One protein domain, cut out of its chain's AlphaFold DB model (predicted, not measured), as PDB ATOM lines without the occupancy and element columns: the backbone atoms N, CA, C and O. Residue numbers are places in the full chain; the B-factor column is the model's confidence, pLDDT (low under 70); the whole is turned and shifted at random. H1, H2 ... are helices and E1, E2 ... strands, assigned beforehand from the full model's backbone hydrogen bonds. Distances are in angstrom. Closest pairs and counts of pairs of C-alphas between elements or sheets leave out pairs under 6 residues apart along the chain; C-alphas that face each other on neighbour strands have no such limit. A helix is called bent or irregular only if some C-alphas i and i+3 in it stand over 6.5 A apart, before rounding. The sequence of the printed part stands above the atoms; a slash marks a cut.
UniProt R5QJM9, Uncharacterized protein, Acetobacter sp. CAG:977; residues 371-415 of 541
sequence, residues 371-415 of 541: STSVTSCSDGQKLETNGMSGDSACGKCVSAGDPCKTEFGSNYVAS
ATOM      1  N   SER A 371     212.596 174.745 147.580       90.62
ATOM      2  CA  SER A 371     212.112 176.046 148.068       90.62
ATOM      3  C   SER A 371     211.019 176.620 147.161       90.62
ATOM      4  O   SER A 371     211.052 176.432 145.946       90.62
ATOM      5  N   THR A 372     210.077 177.373 147.733       90.81
ATOM      6  CA  THR A 372     209.055 178.134 146.988       90.81
ATOM      7  C   THR A 372     209.644 179.246 146.121       90.81
ATOM      8  O   THR A 372     209.030 179.660 145.145       90.81
ATOM      9  N   SER A 373     210.854 179.721 146.438       91.56
ATOM     10  CA  SER A 373     211.541 180.770 145.671       91.56
ATOM     11  C   SER A 373     212.117 180.282 144.334       91.56
ATOM     12  O   SER A 373     212.579 181.098 143.542       91.56
ATOM     13  N   VAL A 374     212.134 178.967 144.083       88.44
ATOM     14  CA  VAL A 374     212.719 178.366 142.874       88.44
ATOM     15  C   VAL A 374     211.601 178.050 141.881       88.44
ATOM     16  O   VAL A 374     211.124 176.922 141.791       88.44
ATOM     17  N   THR A 375     211.157 179.070 141.147       89.00
ATOM     18  CA  THR A 375     210.067 178.973 140.154       89.00
ATOM     19  C   THR A 375     210.558 178.752 138.719       89.00
ATOM     20  O   THR A 375     209.767 178.417 137.839       89.00
ATOM     21  N   SER A 376     211.858 178.912 138.469       87.12
ATOM     22  CA  SER A 376     212.524 178.664 137.186       87.12
ATOM     23  C   SER A 376     214.004 178.320 137.404       87.12
ATOM     24  O   SER A 376     214.513 178.421 138.522       87.12
ATOM     25  N   CYS A 377     214.687 177.883 136.343       85.31
ATOM     26  CA  CYS A 377     216.093 177.471 136.367       85.31
ATOM     27  C   CYS A 377     216.849 178.018 135.150       85.31
ATOM     28  O   CYS A 377     216.239 178.310 134.122       85.31
ATOM     29  N   SER A 378     218.174 178.128 135.265       82.69
ATOM     30  CA  SER A 378     219.054 178.569 134.175       82.69
ATOM     31  C   SER A 378     219.249 177.493 133.099       82.69
ATOM     32  O   SER A 378     219.023 176.305 133.341       82.69
ATOM     33  N   ASP A 379     219.735 177.900 131.923       71.44
ATOM     34  CA  ASP A 379     220.002 176.999 130.795       71.44
ATOM     35  C   ASP A 379     220.860 175.781 131.189       71.44
ATOM     36  O   ASP A 379     221.868 175.891 131.892       71.44
ATOM     37  N   GLY A 380     220.451 174.593 130.733       67.62
ATOM     38  CA  GLY A 380     221.080 173.312 131.091       67.62
ATOM     39  C   GLY A 380     220.583 172.685 132.404       67.62
ATOM     40  O   GLY A 380     220.989 171.569 132.742       67.62
ATOM     41  N   GLN A 381     219.680 173.346 133.132       78.62
ATOM     42  CA  GLN A 381     218.986 172.790 134.296       78.62
ATOM     43  C   GLN A 381     217.499 172.559 134.003       78.62
ATOM     44  O   GLN A 381     216.900 173.220 133.156       78.62
ATOM     45  N   LYS A 382     216.892 171.614 134.724       83.06
ATOM     46  CA  LYS A 382     215.441 171.412 134.780       83.06
ATOM     47  C   LYS A 382     214.932 171.751 136.180       83.06
ATOM     48  O   LYS A 382     215.637 171.531 137.169       83.06
ATOM     49  N   LEU A 383     213.702 172.247 136.252       87.25
ATOM     50  CA  LEU A 383     212.981 172.406 137.508       87.25
ATOM     51  C   LEU A 383     212.336 171.069 137.893       87.25
ATOM     52  O   LEU A 383     211.556 170.511 137.123       87.25
ATOM     53  N   GLU A 384     212.645 170.569 139.083       89.81
ATOM     54  CA  GLU A 384     211.890 169.509 139.752       89.81
ATOM     55  C   GLU A 384     211.060 170.133 140.878       89.81
ATOM     56  O   GLU A 384     211.552 170.986 141.618       89.81
ATOM     57  N   THR A 385     209.806 169.710 141.023       91.19
ATOM     58  CA  THR A 385     208.923 170.127 142.118       91.19
ATOM     59  C   THR A 385     208.593 168.939 143.015       91.19
ATOM     60  O   THR A 385     208.443 167.813 142.543       91.19
ATOM     61  N   ASN A 386     208.496 169.176 144.324       87.75
ATOM     62  CA  ASN A 386     208.180 168.137 145.302       87.75
ATOM     63  C   ASN A 386     207.343 168.706 146.453       87.75
ATOM     64  O   ASN A 386     207.877 169.258 147.417       87.75
ATOM     65  N   GLY A 387     206.023 168.559 146.342       86.06
ATOM     66  CA  GLY A 387     205.064 169.082 147.311       86.06
ATOM     67  C   GLY A 387     204.836 170.595 147.218       86.06
ATOM     68  O   GLY A 387     205.323 171.282 146.318       86.06
ATOM     69  N   MET A 388     204.063 171.091 148.181       87.50
ATOM     70  CA  MET A 388     203.610 172.477 148.304       87.50
ATOM     71  C   MET A 388     203.995 173.038 149.680       87.50
ATOM     72  O   MET A 388     204.115 172.286 150.653       87.50
ATOM     73  N   SER A 389     204.141 174.357 149.761       89.94
ATOM     74  CA  SER A 389     204.396 175.136 150.973       89.94
ATOM     75  C   SER A 389     203.489 176.363 150.936       89.94
ATOM     76  O   SER A 389     203.748 177.339 150.231       89.94
ATOM     77  N   GLY A 390     202.350 176.251 151.620       89.12
ATOM     78  CA  GLY A 390     201.184 177.077 151.317       89.12
ATOM     79  C   GLY A 390     200.716 176.859 149.871       89.12
ATOM     80  O   GLY A 390     200.888 175.769 149.325       89.12
ATOM     81  N   ASP A 391     200.216 177.911 149.223       88.56
ATOM     82  CA  ASP A 391     199.793 177.900 147.810       88.56
ATOM     83  C   ASP A 391     200.953 177.771 146.789       88.56
ATOM     84  O   ASP A 391     200.730 177.795 145.578       88.56
ATOM     85  N   SER A 392     202.209 177.680 147.246       91.12
ATOM     86  CA  SER A 392     203.403 177.686 146.389       91.12
ATOM     87  C   SER A 392     204.055 176.309 146.264       91.12
ATOM     88  O   SER A 392     204.370 175.660 147.262       91.12
ATOM     89  N   ALA A 393     204.345 175.891 145.030       89.69
ATOM     90  CA  ALA A 393     205.073 174.652 144.763       89.69
ATOM     91  C   ALA A 393     206.530 174.738 145.243       89.69
ATOM     92  O   ALA A 393     207.231 175.721 145.000       89.69
ATOM     93  N   CYS A 394     207.006 173.680 145.893       92.19
ATOM     94  CA  CYS A 394     208.387 173.572 146.347       92.19
ATOM     95  C   CYS A 394     209.283 173.123 145.191       92.19
ATOM     96  O   CYS A 394     209.276 171.946 144.826       92.19
ATOM     97  N   GLY A 395     210.043 174.053 144.612       92.50
ATOM     98  CA  GLY A 395     210.903 173.824 143.452       92.50
ATOM     99  C   GLY A 395     212.378 173.607 143.793       92.50
ATOM    100  O   GLY A 395     212.872 174.019 144.845       92.50
ATOM    101  N   LYS A 396     213.098 172.950 142.883       92.31
ATOM    102  CA  LYS A 396     214.546 172.738 142.929       92.31
ATOM    103  C   LYS A 396     215.106 172.638 141.515       92.31
ATOM    104  O   LYS A 396     214.605 171.868 140.701       92.31
ATOM    105  N   CYS A 397     216.198 173.344 141.245       87.94
ATOM    106  CA  CYS A 397     216.945 173.156 140.008       87.94
ATOM    107  C   CYS A 397     217.907 171.973 140.123       87.94
ATOM    108  O   CYS A 397     218.700 171.888 141.065       87.94
ATOM    109  N   VAL A 398     217.866 171.081 139.137       82.88
ATOM    110  CA  VAL A 398     218.850 170.007 138.953       82.88
ATOM    111  C   VAL A 398     219.366 170.035 137.517       82.88
ATOM    112  O   VAL A 398     218.669 170.484 136.609       82.88
ATOM    113  N   SER A 399     220.588 169.560 137.280       75.88
ATOM    114  CA  SER A 399     221.133 169.449 135.922       75.88
ATOM    115  C   SER A 399     220.210 168.596 135.044       75.88
ATOM    116  O   SER A 399     219.802 167.511 135.456       75.88
ATOM    117  N   ALA A 400     219.905 169.045 133.824       63.28
ATOM    118  CA  ALA A 400     218.930 168.391 132.938       63.28
ATOM    119  C   ALA A 400     219.395 167.035 132.350       63.28
ATOM    120  O   ALA A 400     218.702 166.449 131.521       63.28
ATOM    121  N   GLY A 401     220.563 166.540 132.769       59.94
ATOM    122  CA  GLY A 401     221.335 165.525 132.054       59.94
ATOM    123  C   GLY A 401     222.097 166.122 130.864       59.94
ATOM    124  O   GLY A 401     221.927 167.288 130.521       59.94
ATOM    125  N   ASP A 402     222.951 165.315 130.233       57.09
ATOM    126  CA  ASP A 402     223.463 165.623 128.891       57.09
ATOM    127  C   ASP A 402     222.405 165.149 127.875       57.09
ATOM    128  O   ASP A 402     222.226 163.933 127.731       57.09
ATOM    129  N   PRO A 403     221.689 166.060 127.182       53.72
ATOM    130  CA  PRO A 403     220.580 165.691 126.304       53.72
ATOM    131  C   PRO A 403     221.034 164.927 125.052       53.72
ATOM    132  O   PRO A 403     220.216 164.307 124.381       53.72
ATOM    133  N   CYS A 404     222.331 164.936 124.735       49.94
ATOM    134  CA  CYS A 404     222.884 164.173 123.623       49.94
ATOM    135  C   CYS A 404     223.154 162.707 124.001       49.94
ATOM    136  O   CYS A 404     223.194 161.832 123.133       49.94
ATOM    137  N   LYS A 405     223.310 162.413 125.297       51.84
ATOM    138  CA  LYS A 405     223.677 161.082 125.798       51.84
ATOM    139  C   LYS A 405     222.512 160.087 125.770       51.84
ATOM    140  O   LYS A 405     222.743 158.892 125.604       51.84
ATOM    141  N   THR A 406     221.276 160.571 125.886       50.19
ATOM    142  CA  THR A 406     220.050 159.764 125.752       50.19
ATOM    143  C   THR A 406     219.703 159.437 124.299       50.19
ATOM    144  O   THR A 406     219.148 158.372 124.052       50.19
ATOM    145  N   GLU A 407     220.059 160.289 123.328       48.09
ATOM    146  CA  GLU A 407     219.778 160.025 121.905       48.09
ATOM    147  C   GLU A 407     220.880 159.242 121.169       48.09
ATOM    148  O   GLU A 407     220.572 158.489 120.247       48.09
ATOM    149  N   PHE A 408     222.155 159.396 121.553       44.75
ATOM    150  CA  PHE A 408     223.297 158.759 120.866       44.75
ATOM    151  C   PHE A 408     223.999 157.656 121.683       44.75
ATOM    152  O   PHE A 408     224.894 156.977 121.170       44.75
ATOM    153  N   GLY A 409     223.608 157.455 122.945       50.81
ATOM    154  CA  GLY A 409     224.222 156.472 123.840       50.81
ATOM    155  C   GLY A 409     225.711 156.733 124.098       50.81
ATOM    156  O   GLY A 409     226.190 157.867 124.078       50.81
ATOM    157  N   SER A 410     226.473 155.664 124.340       45.59
ATOM    158  CA  SER A 410     227.888 155.733 124.749       45.59
ATOM    159  C   SER A 410     228.870 156.227 123.673       45.59
ATOM    160  O   SER A 410     230.045 156.399 123.981       45.59
ATOM    161  N   ASN A 411     228.421 156.454 122.433       44.62
ATOM    162  CA  ASN A 411     229.272 156.831 121.293       44.62
ATOM    163  C   ASN A 411     229.284 158.349 121.013       44.62
ATOM    164  O   ASN A 411     229.604 158.780 119.904       44.62
ATOM    165  N   TYR A 412     228.923 159.169 122.004       44.06
ATOM    166  CA  TYR A 412     228.925 160.629 121.914       44.06
ATOM    167  C   TYR A 412     230.138 161.254 122.621       44.06
ATOM    168  O   TYR A 412     230.539 160.810 123.696       44.06
ATOM    169  N   VAL A 413     230.692 162.323 122.038       43.97
ATOM    170  CA  VAL A 413     231.749 163.147 122.646       43.97
ATOM    171  C   VAL A 413     231.218 164.568 122.797       43.97
ATOM    172  O   VAL A 413     230.995 165.266 121.811       43.97
ATOM    173  N   ALA A 414     231.001 164.993 124.041       34.78
ATOM    174  CA  ALA A 414     230.465 166.312 124.335       34.78
ATOM    175  C   ALA A 414     231.512 167.427 124.160       34.78
ATOM    176  O   ALA A 414     232.644 167.316 124.626       34.78
ATOM    177  N   SER A 415     231.051 168.550 123.599       38.25
ATOM    178  CA  SER A 415     231.717 169.858 123.509       38.25
ATOM    179  C   SER A 415     232.800 170.073 122.434       38.25
ATOM    180  O   SER A 415     233.775 169.343 122.301       38.25
TER     181      SER A 415
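Overview. This is residues 371 to 415 of the 541 residues of an uncharacterized protein of Acetobacter sp. CAG:977 (UniProt R5QJM9). A long two-stranded hairpin, E1 and E2, has a short, uneven helix, H1, past one end, and the two parts one after the other make the length of the model. The opening stretch, residues 371 to 380, has no named element; it runs beside the hairpin and turns back into E1, while residues 406 to 411 of H1 stick out free at the far end. The printed part has 45 residues with two named strands and one named helix, in the order E1, E2, H1; the sheet has the order E1 - E2 and is antiparallel, and the class is mixed, helices and strands. The whole is only just extended, close to loose, with a radius of gyration of the C-alphas of 14.4 A, and its outline is a rod that spans 46 by 17 by 10 A.

Arrangement. After residues 371 to 380 comes E1, residues 381 to 389, which bends by 64 degrees at residue 386. A tight link of two residues leads to E2, residues 392 to 399, and the two strands form a hairpin. They are antiparallel, with an angle of 153 degrees between their directions. The C-alphas of Gln 381 and Ser 399 face each other at 4.3 A, as do those of Met 388 and Ala 393 at 4.4 A. Across the pair, N 382 and O 398 are within hydrogen-bond range at 2.8 A, and so are N 394 and O 387 at 3.0 A. A tight link of three residues leads from E2 to H1, residues 403 to 411. E1 and H1 are apart, with no C-alpha of the one within 8 A of the other. In H1, 2 of 5 O i to N i+4 pairs are within hydrogen-bond range, and 1 of 6 O i to N i+3 pairs.

Along the chain. E1 begins at C-alpha 381, at (218.986, 172.790, 134.296), and is 22.3 A long from first to last C-alpha. E2 begins at C-alpha 392, at (203.403, 177.686, 146.389), and is 22.2 A long. H1 is 13.4 A long and ends at C-alpha 411, at (229.272, 156.831, 121.293). H1 is irregular: C-alphas 407 and 410 are 9.6 A apart, where a regular helix has about 5 A.

Size, cuts and confidence. The two C-alphas farthest apart are those of Gly 390 and Asn 411, at 45.8 A. The C-alphas of Ser 371 and Ser 415, the first and last printed, are 32.0 A apart. The printed part has no cut, and neither link between named elements is long. The mean pLDDT of the printed part is 73.1; it is under 70 at residue 380 and at residues 400 to 415, and the mean of H1 is 49.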